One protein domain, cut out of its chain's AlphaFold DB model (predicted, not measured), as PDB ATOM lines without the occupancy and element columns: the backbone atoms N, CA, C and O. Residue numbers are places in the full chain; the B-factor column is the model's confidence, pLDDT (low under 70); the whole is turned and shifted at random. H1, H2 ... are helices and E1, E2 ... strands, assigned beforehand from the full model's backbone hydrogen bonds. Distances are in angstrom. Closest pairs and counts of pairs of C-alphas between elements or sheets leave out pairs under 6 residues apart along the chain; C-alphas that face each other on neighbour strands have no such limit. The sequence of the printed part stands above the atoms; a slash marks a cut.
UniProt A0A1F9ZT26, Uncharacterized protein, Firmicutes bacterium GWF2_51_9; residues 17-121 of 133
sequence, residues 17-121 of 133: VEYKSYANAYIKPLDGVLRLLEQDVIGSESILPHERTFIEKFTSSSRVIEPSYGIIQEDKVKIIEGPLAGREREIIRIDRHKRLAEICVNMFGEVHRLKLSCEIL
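What this domain is: This is residues 17 to 121 of the 133 residues of an uncharacterized protein of Firmicutes bacterium GWF2_51_9 (UniProt A0A1F9ZT26). A strongly twisted sheet of five strands, curled like part of a barrel but open, makes the larger end of a long, loose model; helix H1 lies far off at the other end, past the long stretch of residues 28 to 48, and the short helix H2 lies beside the end of the E4 and E5 hairpin, where it only grazes the sheet. The sheet joins a three-strand meander, E3 E4 E5, to the hairpin of E1 and E2 at the far end of E5. The printed part has 105 residues, with two named helices and then five named strands, in the order H1 H2 E1 E2 E3 E4 E5. The sheet is mixed, in the order E2 E1 E5 E4 E3, and the class is mixed, helices and strands. The whole is loose, with a radius of gyration of the C-alphas of 17.6 A and spans of 56 by 28 by 24 A.

How they stand to each other: Begin with H1, residues 17 to 27, which is not on the sheet. Next comes H2, residues 49 to 58, which is apart from H1 and only grazes the sheet. Look at Glu 51 of H2 and Met 107 of E4, residues 100 to 107: their C-alphas, the closest of the two elements, are 6.1 A apart. In both helices every O i to N i+4 pair is within hydrogen-bond range. E1, residues 68 to 73, and E2, residues 76 to 81, form an antiparallel hairpin, with N 71 and O 78 2.9 A apart. E3, residues 91 to 95, forms a hairpin with E4, where N 102 and O 93 are 2.9 A apart. E4 and E5, residues 110 to 120, form another hairpin, with N 103 and O 114 3.0 A apart. E5 is staggered: its residues 110 to 117 pair with E4, and its residues 118 to 120 pair with E1, parallel to it, where N 70 and O 119 are 2.9 A apart. E4 bends by 51 degrees at residue 104, and E5 by 54 degrees at residue 117. E2 and E3 are the edge strands.

Where its parts are: Find C-alpha 17 at (181.660, 91.681, 198.930); from there H1 runs 14.5 A to C-alpha 27. H2 begins at C-alpha 49, at (179.034, 87.148, 181.646), and is 14.2 A long. E1 spans 16.0 A, E2 15.6 A, E3 10.8 A and E4 20.2 A. E5, 29.2 A, ends at C-alpha 120, at (196.707, 90.674, 155.913).

The domain as a whole: The C-alphas farthest apart are those of Ala 25 and Glu 74, 57.2 A. The printed part has no cut. The link from H1 to H2 is long, with 21 residues, and residues 29 to 34 in it stand free. The mean pLDDT of the printed part is 88.9; look for values under 70 at residues 40 to 44.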
ATOM      1  N   VAL A  17     181.792  90.887 197.700       87.56
ATOM      2  CA  VAL A  17     181.660  91.681 198.930       87.56
ATOM      3  C   VAL A  17     183.020  91.837 199.610       87.56
ATOM      4  O   VAL A  17     183.385  92.945 200.025       87.56
ATOM      5  N   GLU A  18     183.789  90.755 199.678       91.12
ATOM      6  CA  GLU A  18     185.153  90.733 200.200       91.12
ATOM      7  C   GLU A  18     186.071  91.630 199.366       91.12
ATOM      8  O   GLU A  18     186.715  92.543 199.901       91.12
ATOM      9  N   TYR A  19     186.071  91.447 198.042       91.06
ATOM     10  CA  TYR A  19     186.886  92.247 197.134       91.06
ATOM     11  C   TYR A  19     186.500  93.727 197.172       91.06
ATOM     12  O   TYR A  19     187.374  94.594 197.216       91.06
ATOM     13  N   LYS A  20     185.203  94.052 197.216       88.88
ATOM     14  CA  LYS A  20     184.728  95.438 197.331       88.88
ATOM     15  C   LYS A  20     185.229  96.095 198.613       88.88
ATOM     16  O   LYS A  20     185.661  97.250 198.582       88.88
ATOM     17  N   SER A  21     185.198  95.371 199.727       91.38
ATOM     18  CA  SER A  21     185.708  95.856 201.013       91.38
ATOM     19  C   SER A  21     187.214  96.123 200.942       91.38
ATOM     20  O   SER A  21     187.664  97.207 201.317       91.38
ATOM     21  N   TYR A  22     187.977  95.190 200.363       93.00
ATOM     22  CA  TYR A  22     189.410  95.345 200.110       93.00
ATOM     23  C   TYR A  22     189.718  96.548 199.203       93.00
ATOM     24  O   TYR A  22     190.524  97.414 199.552       93.00
ATOM     25  N   ALA A  23     189.040  96.660 198.061       91.50
ATOM     26  CA  ALA A  23     189.249  97.734 197.100       91.50
ATOM     27  C   ALA A  23     188.935  99.111 197.701       91.50
ATOM     28  O   ALA A  23     189.672 100.068 197.469       91.50
ATOM     29  N   ASN A  24     187.882  99.218 198.516       90.94
ATOM     30  CA  ASN A  24     187.550 100.454 199.221       90.94
ATOM     31  C   ASN A  24     188.623 100.862 200.237       90.94
ATOM     32  O   ASN A  24     188.921 102.048 200.348       90.94
ATOM     33  N   ALA A  25     189.191  99.899 200.966       93.75
ATOM     34  CA  ALA A  25     190.177 100.169 202.007       93.75
ATOM     35  C   ALA A  25     191.570 100.490 201.445       93.75
ATOM     36  O   ALA A  25     192.258 101.350 201.990       93.75
ATOM     37  N   TYR A  26     191.981  99.816 200.365       93.19
ATOM     38  CA  TYR A  26     193.380  99.828 199.918       93.19
ATOM     39  C   TYR A  26     193.601 100.358 198.501       93.19
ATOM     40  O   TYR A  26     194.679 100.874 198.226       93.19
ATOM     41  N   ILE A  27     192.619 100.242 197.600       91.69
ATOM     42  CA  ILE A  27     192.789 100.623 196.185       91.69
ATOM     43  C   ILE A  27     192.239 102.028 195.924       91.69
ATOM     44  O   ILE A  27     192.927 102.851 195.332       91.69
ATOM     45  N   LYS A  28     191.017 102.332 196.382       89.19
ATOM     46  CA  LYS A  28     190.388 103.652 196.196       89.19
ATOM     47  C   LYS A  28     191.206 104.836 196.737       89.19
ATOM     48  O   LYS A  28     191.131 105.888 196.115       89.19
ATOM     49  N   PRO A  29     191.959 104.720 197.849       92.56
ATOM     50  CA  PRO A  29     192.780 105.829 198.339       92.56
ATOM     51  C   PRO A  29     194.040 106.113 197.510       92.56
ATOM     52  O   PRO A  29     194.706 107.108 197.776       92.56
ATOM     53  N   LEU A  30     194.414 105.239 196.568       91.88
ATOM     54  CA  LEU A  30     195.611 105.432 195.752       91.88
ATOM     55  C   LEU A  30     195.401 106.562 194.738       91.88
ATOM     56  O   LEU A  30     194.379 106.616 194.049       91.88
ATOM     57  N   ASP A  31     196.410 107.420 194.588       91.06
ATOM     58  CA  ASP A  31     196.398 108.473 193.574       91.06
ATOM     59  C   ASP A  31     196.265 107.875 192.164       91.06
ATOM     60  O   ASP A  31     196.980 106.948 191.779       91.06
ATOM     61  N   GLY A  32     195.335 108.422 191.378       86.25
ATOM     62  CA  GLY A  32     195.049 107.968 190.012       86.25
ATOM     63  C   GLY A  32     193.968 106.888 189.903       86.25
ATOM     64  O   GLY A  32     193.526 106.601 188.791       86.25
ATOM     65  N   VAL A  33     193.476 106.336 191.018       88.12
ATOM     66  CA  VAL A  33     192.296 105.460 191.010       88.12
ATOM     67  C   VAL A  33     191.033 106.308 191.100       88.12
ATOM     68  O   VAL A  33     190.752 106.933 192.116       88.12
ATOM     69  N   LEU A  34     190.233 106.307 190.031       82.75
ATOM     70  CA  LEU A  34     189.013 107.116 189.980       82.75
ATOM     71  C   LEU A  34     187.851 106.472 190.743       82.75
ATOM     72  O   LEU A  34     187.158 107.143 191.505       82.75
ATOM     73  N   ARG A  35     187.592 105.180 190.503       85.69
ATOM     74  CA  ARG A  35     186.469 104.443 191.101       85.69
ATOM     75  C   ARG A  35     186.551 102.944 190.829       85.69
ATOM     76  O   ARG A  35     187.142 102.517 189.844       85.69
ATOM     77  N   LEU A  36     185.862 102.176 191.672       85.69
ATOM     78  CA  LEU A  36     185.438 100.816 191.349       85.69
ATOM     79  C   LEU A  36     184.151 100.912 190.520       85.69
ATOM     80  O   LEU A  36     183.241 101.656 190.894       85.69
ATOM     81  N   LEU A  37     184.094 100.203 189.396       84.81
ATOM     82  CA  LEU A  37     182.876 100.103 188.593       84.81
ATOM     83  C   LEU A  37     181.932  99.104 189.244       84.81
ATOM     84  O   LEU A  37     182.365  98.052 189.707       84.81
ATOM     85  N   GLU A  38     180.652  99.440 189.297       78.56
ATOM     86  CA  GLU A  38     179.617  98.640 189.942       78.56
ATOM     87  C   GLU A  38     178.417  98.566 188.998       78.56
ATOM     88  O   GLU A  38     178.152  99.519 188.265       78.56
ATOM     89  N   GLN A  39     177.728  97.428 189.005       73.44
ATOM     90  CA  GLN A  39     176.448  97.269 188.320       73.44
ATOM     91  C   GLN A  39     175.318  97.786 189.220       73.44
ATOM     92  O   GLN A  39     175.446  97.791 190.446       73.44
ATOM     93  N   ASP A  40     174.183  98.142 188.620       68.69
ATOM     94  CA  ASP A  40     172.988  98.576 189.365       68.69
ATOM     95  C   ASP A  40     172.354  97.439 190.197       68.69
ATOM     96  O   ASP A  40     171.495  97.674 191.051       68.69
ATOM     97  N   VAL A  41     172.781  96.192 189.971       69.69
ATOM     98  CA  VAL A  41     172.330  95.014 190.714       69.69
ATOM     99  C   VAL A  41     173.210  94.809 191.949       69.69
ATOM    100  O   VAL A  41     174.417  94.593 191.869       69.69
ATOM    101  N   ILE A  42     172.586  94.856 193.127       66.25
ATOM    102  CA  ILE A  42     173.278  94.713 194.411       66.25
ATOM    103  C   ILE A  42     173.933  93.328 194.505       66.25
ATOM    104  O   ILE A  42     173.257  92.307 194.414       66.25
ATOM    105  N   GLY A  43     175.247  93.309 194.748       63.69
ATOM    106  CA  GLY A  43     176.011  92.087 195.016       63.69
ATOM    107  C   GLY A  43     176.447  91.303 193.777       63.69
ATOM    108  O   GLY A  43     177.003  90.219 193.932       63.69
ATOM    109  N   SER A  44     176.218  91.816 192.565       67.62
ATOM    110  CA  SER A  44     176.720  91.185 191.344       67.62
ATOM    111  C   SER A  44     178.144  91.625 191.011       67.62
ATOM    112  O   SER A  44     178.537  92.759 191.291       67.62
ATOM    113  N   GLU A  45     178.882  90.747 190.334       74.06
ATOM    114  CA  GLU A  45     180.164  91.080 189.713       74.06
ATOM    115  C   GLU A  45     180.046  92.323 188.818       74.06
ATOM    116  O   GLU A  45     179.031  92.546 188.154       74.06
ATOM    117  N   SER A  46     181.108  93.127 188.773       78.19
ATOM    118  CA  SER A  46     181.151  94.329 187.936       78.19
ATOM    119  C   SER A  46     181.201  94.016 186.438       78.19
ATOM    120  O   SER A  46     180.792  94.850 185.634       78.19
ATOM    121  N   ILE A  47     181.702  92.830 186.076       87.25
ATOM    122  CA  ILE A  47     181.840  92.349 184.698       87.25
ATOM    123  C   ILE A  47     180.701  91.378 184.396       87.25
ATOM    124  O   ILE A  47     180.523  90.375 185.084       87.25
ATOM    125  N   LEU A  48     179.947  91.650 183.337       87.25
ATOM    126  CA  LEU A  48     178.842  90.812 182.890       87.25
ATOM    127  C   LEU A  48     179.360  89.518 182.232       87.25
ATOM    128  O   LEU A  48     180.438  89.509 181.632       87.25
ATOM    129  N   PRO A  49     178.583  88.418 182.225       87.12
ATOM    130  CA  PRO A  49     179.034  87.148 181.646       87.12
ATOM    131  C   PRO A  49     179.504  87.242 180.185       87.12
ATOM    132  O   PRO A  49     180.467  86.580 179.791       87.12
ATOM    133  N   HIS A  50     178.857  88.082 179.372       86.44
ATOM    134  CA  HIS A  50     179.251  88.288 177.976       86.44
ATOM    135  C   HIS A  50     180.543  89.111 177.843       86.44
ATOM    136  O   HIS A  50     181.325  88.857 176.931       86.44
ATOM    137  N   GLU A  51     180.789  90.043 178.765       89.56
ATOM    138  CA  GLU A  51     182.017  90.840 178.843       89.56
ATOM    139  C   GLU A  51     183.197  89.963 179.270       89.56
ATOM    140  O   GLU A  51     184.254  89.996 178.641       89.56
ATOM    141  N   ARG A  52     182.995  89.097 180.273       89.06
ATOM    142  CA  ARG A  52     183.972  88.070 180.664       89.06
ATOM    143  C   ARG A  52     184.301  87.165 179.479       89.06
ATOM    144  O   ARG A  52     185.466  87.037 179.113       89.06
ATOM    145  N   THR A  53     183.273  86.624 178.824       88.56
ATOM    146  CA  THR A  53     183.436  85.780 177.628       88.56
ATOM    147  C   THR A  53     184.201  86.511 176.524       88.56
ATOM    148  O   THR A  53     185.007  85.906 175.818       88.56
ATOM    149  N   PHE A  54     183.947  87.809 176.341       87.69
ATOM    150  CA  PHE A  54     184.660  88.628 175.371       87.69
ATOM    151  C   PHE A  54     186.152  88.710 175.707       87.69
ATOM    152  O   PHE A  54     186.974  88.398 174.846       87.69
ATOM    153  N   ILE A  55     186.488  89.081 176.947       89.06
ATOM    154  CA  ILE A  55     187.874  89.191 177.420       89.06
ATOM    155  C   ILE A  55     188.588  87.847 177.249       89.06
ATOM    156  O   ILE A  55     189.637  87.792 176.613       89.06
ATOM    157  N   GLU A  56     187.989  86.755 177.721       88.06
ATOM    158  CA  GLU A  56     188.559  85.405 177.640       88.06
ATOM    159  C   GLU A  56     188.795  84.930 176.207       88.06
ATOM    160  O   GLU A  56     189.808  84.300 175.937       88.06
ATOM    161  N   LYS A  57     187.894  85.239 175.270       85.69
ATOM    162  CA  LYS A  57     188.075  84.864 173.859       85.69
ATOM    163  C   LYS A  57     189.132  85.704 173.149       85.69
ATOM    164  O   LYS A  57     189.674  85.260 172.141       85.69
ATOM    165  N   PHE A  58     189.366  86.931 173.613       87.44
ATOM    166  CA  PHE A  58     190.275  87.877 172.958       87.44
ATOM    167  C   PHE A  58     191.682  87.837 173.531       87.44
ATOM    168  O   PHE A  58     192.614  88.313 172.885       87.44
ATOM    169  N   THR A  59     191.839  87.253 174.714       88.50
ATOM    170  CA  THR A  59     193.128  87.083 175.366       88.50
ATOM    171  C   THR A  59     193.520  85.617 175.447       88.50
ATOM    172  O   THR A  59     192.686  84.764 175.725       88.50
ATOM    173  N   SER A  60     194.805  85.328 175.294       86.75
ATOM    174  CA  SER A  60     195.370  84.022 175.617       86.75
ATOM    175  C   SER A  60     195.320  83.742 177.128       86.75
ATOM    176  O   SER A  60     194.951  84.598 177.941       86.75
ATOM    177  N   SER A  61     195.768  82.552 177.534       85.00
ATOM    178  CA  SER A  61     195.922  82.187 178.950       85.00
ATOM    179  C   SER A  61     196.858  83.123 179.727       85.00
ATOM    180  O   SER A  61     196.728  83.238 180.941       85.00
ATOM    181  N   SER A  62     197.762  83.836 179.046       86.25
ATOM    182  CA  SER A  62     198.631  84.856 179.646       86.25
ATOM    183  C   SER A  62     198.021  86.264 179.654       86.25
ATOM    184  O   SER A  62     198.722  87.232 179.938       86.25
ATOM    185  N   ARG A  63     196.718  86.395 179.356       85.44
ATOM    186  CA  ARG A  63     195.976  87.668 179.284       85.44
ATOM    187  C   ARG A  63     196.528  88.645 178.232       85.44
ATOM    188  O   ARG A  63     196.368  89.859 178.348       85.44
ATOM    189  N   VAL A  64     197.148  88.112 177.176       87.81
ATOM    190  CA  VAL A  64     197.689  88.878 176.041       87.81
ATOM    191  C   VAL A  64     196.812  88.681 174.811       87.81
ATOM    192  O   VAL A  64     196.325  87.585 174.558       87.81
ATOM    193  N   ILE A  65     196.623  89.738 174.023       89.38
ATOM    194  CA  ILE A  65     195.933  89.645 172.734       89.38
ATOM    195  C   ILE A  65     196.940  89.268 171.662       89.38
ATOM    196  O   ILE A  65     197.851  90.040 171.352       89.38
ATOM    197  N   GLU A  66     196.748  88.094 171.082       92.12
ATOM    198  CA  GLU A  66     197.560  87.618 169.972       92.12
ATOM    199  C   GLU A  66     197.139  88.280 168.649       92.12
ATOM    200  O   GLU A  66     195.979  88.676 168.476       92.12
ATOM    201  N   PRO A  67     198.075  88.445 167.700       93.69
ATOM    202  CA  PRO A  67     197.744  88.962 166.381       93.69
ATOM    203  C   PRO A  67     196.744  88.049 165.669       93.69
ATOM    204  O   PRO A  67     196.838  86.827 165.728       93.69
ATOM    205  N   SER A  68     195.796  88.656 164.960       95.88
ATOM    206  CA  SER A  68     194.970  87.935 163.991       95.88
ATOM    207  C   SER A  68     195.592  87.990 162.602       95.88
ATOM    208  O   SER A  68     196.227  88.985 162.241       95.88
ATOM    209  N   TYR A  69     195.348  86.963 161.795       96.56
ATOM    210  CA  TYR A  69     195.828  86.887 160.418       96.56
ATOM    211  C   TYR A  69     194.663  86.703 159.461       96.56
ATOM    212  O   TYR A  69     193.742  85.929 159.721       96.56
ATOM    213  N   GLY A  70     194.702  87.408 158.337       95.56
ATOM    214  CA  GLY A  70     193.688  87.316 157.300       95.56
ATOM    215  C   GLY A  70     194.270  87.257 155.898       95.56
ATOM    216  O   GLY A  70     195.451  87.506 155.681       95.56
ATOM    217  N   ILE A  71     193.412  86.944 154.936       94.44
ATOM    218  CA  ILE A  71     193.708  86.933 153.501       94.44
ATOM    219  C   ILE A  71     192.633  87.712 152.746       94.44
ATOM    220  O   ILE A  71     191.521  87.896 153.244       94.44
ATOM    221  N   ILE A  72     192.952  88.141 151.525       90.56
ATOM    222  CA  ILE A  72     191.952  88.673 150.595       90.56
ATOM    223  C   ILE A  72     191.463  87.513 149.725       90.56
ATOM    224  O   ILE A  72     192.231  86.943 148.947       90.56
ATOM    225  N   GLN A  73     190.187  87.163 149.875       88.31
ATOM    226  CA  GLN A  73     189.488  86.142 149.102       88.31
ATOM    227  C   GLN A  73     188.245  86.783 148.475       88.31
ATOM    228  O   GLN A  73     187.412  87.324 149.196       88.31
ATOM    229  N   GLU A  74     188.126  86.732 147.144       86.94
ATOM    230  CA  GLU A  74     186.968  87.279 146.403       86.94
ATOM    231  C   GLU A  74     186.669  88.751 146.758       86.94
ATOM    232  O   GLU A  74     185.548  89.114 147.109       86.94
ATOM    233  N   ASP A  75     187.709  89.591 146.736       84.50
ATOM    234  CA  ASP A  75     187.661  91.018 147.100       84.50
ATOM    235  C   ASP A  75     187.198  91.321 148.538       84.50
ATOM    236  O   ASP A  75     186.966  92.477 148.900       84.50
ATOM    237  N   LYS A  76     187.114  90.302 149.401       87.06
ATOM    238  CA  LYS A  76     186.769  90.437 150.818       87.06
ATOM    239  C   LYS A  76     187.908  89.960 151.701       87.06
ATOM    240  O   LYS A  76     188.642  89.034 151.366       87.06
ATOM    241  N   VAL A  77     188.047  90.590 152.864       89.31
ATOM    242  CA  VAL A  77     188.965  90.092 153.888       89.31
ATOM    243  C   VAL A  77     188.304  88.935 154.624       89.31
ATOM    244  O   VAL A  77     187.181  89.063 155.107       89.31
ATOM    245  N   LYS A  78     189.029  87.825 154.730       93.06
ATOM    246  CA  LYS A  78     188.687  86.680 155.568       93.06
ATOM    247  C   LYS A  78     189.760  86.522 156.632       93.06
ATOM    248  O   LYS A  78     190.935  86.422 156.285       93.06
ATOM    249  N   ILE A  79     189.370  86.499 157.903       95.62
ATOM    250  CA  ILE A  79     190.301  86.228 158.996       95.62
ATOM    251  C   ILE A  79     190.410  84.709 159.140       95.62
ATOM    252  O   ILE A  79     189.408  84.003 159.193       95.62
ATOM    253  N   ILE A  80     191.636  84.198 159.117       95.25
ATOM    254  CA  ILE A  80     191.925  82.759 159.114       95.25
ATOM    255  C   ILE A  80     192.493  82.274 160.448       95.25
ATOM    256  O   ILE A  80     192.430  81.081 160.723       95.25
ATOM    257  N   GLU A  81     193.013  83.181 161.277       94.69
ATOM    258  CA  GLU A  81     193.640  82.852 162.556       94.69
ATOM    259  C   GLU A  81     193.537  84.024 163.545       94.69
ATOM    260  O   GLU A  81     193.478  85.191 163.143       94.69
ATOM    261  N   GLY A  82     193.550  83.697 164.839       92.88
ATOM    262  CA  GLY A  82     193.562  84.646 165.948       92.88
ATOM    263  C   GLY A  82     192.170  85.081 166.425       92.88
ATOM    264  O   GLY A  82     191.151  84.606 165.917       92.88
ATOM    265  N   PRO A  83     192.103  85.994 167.410       92.56
ATOM    266  CA  PRO A  83     190.864  86.343 168.119       92.56
ATOM    267  C   PRO A  83     189.775  86.985 167.242       92.56
ATOM    268  O   PRO A  83     188.602  86.990 167.616       92.56
ATOM    269  N   LEU A  84     190.130  87.516 166.068       93.88
ATOM    270  CA  LEU A  84     189.169  88.079 165.113       93.88
ATOM    271  C   LEU A  84     188.537  87.040 164.169       93.88
ATOM    272  O   LEU A  84     187.619  87.390 163.424       93.88
ATOM    273  N   ALA A  85     189.005  85.787 164.168       93.25
ATOM    274  CA  ALA A  85     188.481  84.744 163.289       93.25
ATOM    275  C   ALA A  85     187.001  84.448 163.594       93.25
ATOM    276  O   ALA A  85     186.619  84.231 164.744       93.25
ATOM    277  N   GLY A  86     186.150  84.463 162.563       89.94
ATOM    278  CA  GLY A  86     184.701  84.281 162.717       89.94
ATOM    279  C   GLY A  86     183.956  85.497 163.285       89.94
ATOM    280  O   GLY A  86     182.746  85.419 163.512       89.94
ATOM    281  N   ARG A  87     184.651  86.621 163.517       88.44
ATOM    282  CA  ARG A  87     184.087  87.893 164.005       88.44
ATOM    283  C   ARG A  87     184.247  89.021 162.986       88.44
ATOM    284  O   ARG A  87     184.231  90.196 163.336       88.44
ATOM    285  N   GLU A  88     184.354  88.692 161.700       89.44
ATOM    286  CA  GLU A  88     184.615  89.654 160.623       89.44
ATOM    287  C   GLU A  88     183.533  90.731 160.509       89.44
ATOM    288  O   GLU A  88     183.815  91.850 160.095       89.44
ATOM    289  N   ARG A  89     182.298  90.421 160.921       87.44
ATOM    290  CA  ARG A  89     181.189  91.388 160.955       87.44
ATOM    291  C   ARG A  89     181.354  92.474 162.019       87.44
ATOM    292  O   ARG A  89     180.720  93.515 161.905       87.44
ATOM    293  N   GLU A  90     182.163  92.226 163.044       88.38
ATOM    294  CA  GLU A  90     182.463  93.194 164.106       88.38
ATOM    295  C   GLU A  90     183.604  94.144 163.706       88.38
ATOM    296  O   GLU A  90     183.827  95.166 164.359       88.38
ATOM    297  N   ILE A  91     184.314  93.830 162.614       92.62
ATOM    298  CA  ILE A  91     185.396  94.645 162.068       92.62
ATOM    299  C   ILE A  91     184.812  95.805 161.268       92.62
ATOM    300  O   ILE A  91     184.214  95.633 160.211       92.62
ATOM    301  N   ILE A  92     185.052  97.015 161.762       94.94
ATOM    302  CA  ILE A  92     184.631  98.268 161.130       94.94
ATOM    303  C   ILE A  92     185.563  98.598 159.968       94.94
ATOM    304  O   ILE A  92     185.129  99.041 158.905       94.94
ATOM    305  N   ARG A  93     186.870  98.425 160.188       94.31
ATOM    306  CA  ARG A  93     187.906  98.752 159.211       94.31
ATOM    307  C   ARG A  93     189.178  97.966 159.479       94.31
ATOM    308  O   ARG A  93     189.551  97.753 160.628       94.31
ATOM    309  N   ILE A  94     189.892  97.634 158.406       94.94
ATOM    310  CA  ILE A  94     191.258  97.110 158.468       94.94
ATOM    311  C   ILE A  94     192.213  98.110 157.826       94.94
ATOM    312  O   ILE A  94     192.031  98.549 156.691       94.94
ATOM    313  N   ASP A  95     193.252  98.462 158.569       95.00
ATOM    314  CA  ASP A  95     194.384  99.250 158.117       95.00
ATOM    315  C   ASP A  95     195.566  98.322 157.836       95.00
ATOM    316  O   ASP A  95     196.417  98.083 158.694       95.00
ATOM    317  N   ARG A  96     195.622  97.782 156.616       92.69
ATOM    318  CA  ARG A  96     196.683  96.844 156.209       92.69
ATOM    319  C   ARG A  96     198.091  97.443 156.303       92.69
ATOM    320  O   ARG A  96     199.054  96.710 156.485       92.69
ATOM    321  N   HIS A  97     198.212  98.767 156.179       92.88
ATOM    322  CA  HIS A  97     199.498  99.460 156.247       92.88
ATOM    323  C   HIS A  97     200.014  99.523 157.684       92.88
ATOM    324  O   HIS A  97     201.217  99.429 157.904       92.88
ATOM    325  N   LYS A  98     199.104  99.632 158.659       95.56
ATOM    326  CA  LYS A  98     199.424  99.601 160.094       95.56
ATOM    327  C   LYS A  98     199.296  98.216 160.730       95.56
ATOM    328  O   LYS A  98     199.658  98.075 161.891       95.56
ATOM    329  N   ARG A  99     198.785  97.223 159.993       95.94
ATOM    330  CA  ARG A  99     198.438  95.879 160.491       95.94
ATOM    331  C   ARG A  99     197.481  95.937 161.686       95.94
ATOM    332  O   ARG A  99     197.695  95.296 162.710       95.94
ATOM    333  N   LEU A 100     196.437  96.759 161.565       95.75
ATOM    334  CA  LEU A 100     195.437  96.960 162.613       95.75
ATOM    335  C   LEU A 100     194.026  96.723 162.085       95.75
ATOM    336  O   LEU A 100     193.678  97.200 161.006       95.75
ATOM    337  N   ALA A 101     193.198  96.066 162.886       95.44
ATOM    338  CA  ALA A 101     191.753  96.030 162.725       95.44
ATOM    339  C   ALA A 101     191.096  96.881 163.816       95.44
ATOM    340  O   ALA A 101     191.504  96.840 164.977       95.44
ATOM    341  N   GLU A 102     190.086  97.652 163.432       95.31
ATOM    342  CA  GLU A 102     189.246  98.418 164.346       95.31
ATOM    343  C   GLU A 102     187.904  97.699 164.517       95.31
ATOM    344  O   GLU A 102     187.234  97.412 163.522       95.31
ATOM    345  N   ILE A 103     187.525  97.413 165.762       92.88
ATOM    346  CA  ILE A 103     186.248  96.778 166.121       92.88
ATOM    347  C   ILE A 103     185.457  97.658 167.093       92.88
ATOM    348  O   ILE A 103     186.049  98.432 167.849       92.88
ATOM    349  N   CYS A 104     184.131  97.516 167.097       90.00
ATOM    350  CA  CYS A 104     183.250  98.102 168.113       90.00
ATOM    351  C   CYS A 104     182.730  96.995 169.020       90.00
ATOM    352  O   CYS A 104     182.190  96.004 168.530       90.00
ATOM    353  N   VAL A 105     182.830  97.193 170.330       88.25
ATOM    354  CA  VAL A 105     182.330  96.241 171.328       88.25
ATOM    355  C   VAL A 105     181.540  96.981 172.394       88.25
ATOM    356  O   VAL A 105     181.866  98.121 172.716       88.25
ATOM    357  N   ASN A 106     180.498  96.349 172.925       88.12
ATOM    358  CA  ASN A 106     179.770  96.869 174.077       88.12
ATOM    359  C   ASN A 106     180.392  96.276 175.345       88.12
ATOM    360  O   ASN A 106     180.383  95.056 175.497       88.12
ATOM    361  N   MET A 107     180.986  97.125 176.177       88.44
ATOM    362  CA  MET A 107     181.670  96.756 177.417       88.44
ATOM    363  C   MET A 107     181.468  97.875 178.438       88.44
ATOM    364  O   MET A 107     181.498  99.049 178.089       88.44
ATOM    365  N   PHE A 108     181.274  97.518 179.701       85.94
ATOM    366  CA  PHE A 108     181.099  98.438 180.826       85.94
ATOM    367  C   PHE A 108     179.945  99.436 180.629       85.94
ATOM    368  O   PHE A 108     179.996 100.561 181.123       85.94
ATOM    369  N   GLY A 109     178.900  99.017 179.905       84.19
ATOM    370  CA  GLY A 109     177.733  99.843 179.585       84.19
ATOM    371  C   GLY A 109     177.943 100.851 178.448       84.19
ATOM    372  O   GLY A 109     177.025 101.616 178.151       84.19
ATOM    373  N   GLU A 110     179.106 100.848 177.792       86.94
ATOM    374  CA  GLU A 110     179.454 101.778 176.717       86.94
ATOM    375  C   GLU A 110     179.985 101.056 175.467       86.94
ATOM    376  O   GLU A 110     180.443  99.912 175.496       86.94
ATOM    377  N   VAL A 111     179.934 101.737 174.317       89.12
ATOM    378  CA  VAL A 111     180.537 101.227 173.079       89.12
ATOM    379  C   VAL A 111     181.993 101.674 173.002       89.12
ATOM    380  O   VAL A 111     182.282 102.854 172.810       89.12
ATOM    381  N   HIS A 112     182.910 100.714 173.062       88.88
ATOM    382  CA  HIS A 112     184.344 100.941 172.929       88.88
ATOM    383  C   HIS A 112     184.834 100.610 171.519       88.88
ATOM    384  O   HIS A 112     184.489  99.575 170.942       88.88
ATOM    385  N   ARG A 113     185.696 101.481 170.976       91.25
ATOM    386  CA  ARG A 113     186.442 101.228 169.737       91.25
ATOM    387  C   ARG A 113     187.824 100.699 170.063       91.25
ATOM    388  O   ARG A 113     188.636 101.407 170.652       91.25
ATOM    389  N   LEU A 114     188.094  99.473 169.641       91.12
ATOM    390  CA  LEU A 114     189.334  98.774 169.946       91.12
ATOM    391  C   LEU A 114     190.176  98.622 168.687       91.12
ATOM    392  O   LEU A 114     189.650  98.301 167.622       91.12
ATOM    393  N   LYS A 115     191.491  98.822 168.818       92.94
ATOM    394  CA  LYS A 115     192.460  98.547 167.750       92.94
ATOM    395  C   LYS A 115     193.250  97.302 168.107       92.94
ATOM    396  O   LYS A 115     193.983  97.301 169.092       92.94
ATOM    397  N   LEU A 116     193.110  96.271 167.291       93.19
ATOM    398  CA  LEU A 116     193.739  94.973 167.496       93.19
ATOM    399  C   LEU A 116     194.709  94.679 166.360       93.19
ATOM    400  O   LEU A 116     194.493  95.110 165.226       93.19
ATOM    401  N   SER A 117     195.783  93.953 166.664       94.88
ATOM    402  CA  SER A 117     196.753  93.549 165.649       94.88
ATOM    403  C   SER A 117     196.089  92.611 164.645       94.88
ATOM    404  O   SER A 117     195.538  91.576 165.020       94.88
ATOM    405  N   CYS A 118     196.136  92.979 163.370       96.50
ATOM    406  CA  CYS A 118     195.567  92.202 162.280       96.50
ATOM    407  C   CYS A 118     196.440  92.334 161.035       96.50
ATOM    408  O   CYS A 118     196.518  93.404 160.425       96.50
ATOM    409  N   GLU A 119     197.099  91.245 160.655       96.81
ATOM    410  CA  GLU A 119     197.959  91.203 159.480       96.81
ATOM    411  C   GLU A 119     197.241  90.544 158.303       96.81
ATOM    412  O   GLU A 119     196.696  89.448 158.415       96.81
ATOM    413  N   ILE A 120     197.246  91.224 157.155       95.44
ATOM    414  CA  ILE A 120     196.707  90.674 155.913       95.44
ATOM    415  C   ILE A 120     197.856  90.069 155.123       95.44
ATOM    416  O   ILE A 120     198.698  90.786 154.579       95.44
ATOM    417  N   LEU A 121     197.881  88.742 155.087       93.62
ATOM    418  CA  LEU A 121     198.882  87.964 154.387       93.62
ATOM    419  C   LEU A 121     198.627  88.007 152.874       93.62
ATOM    420  O   LEU A 121     197.472  88.070 152.431       93.62
TER     421      LEU A 121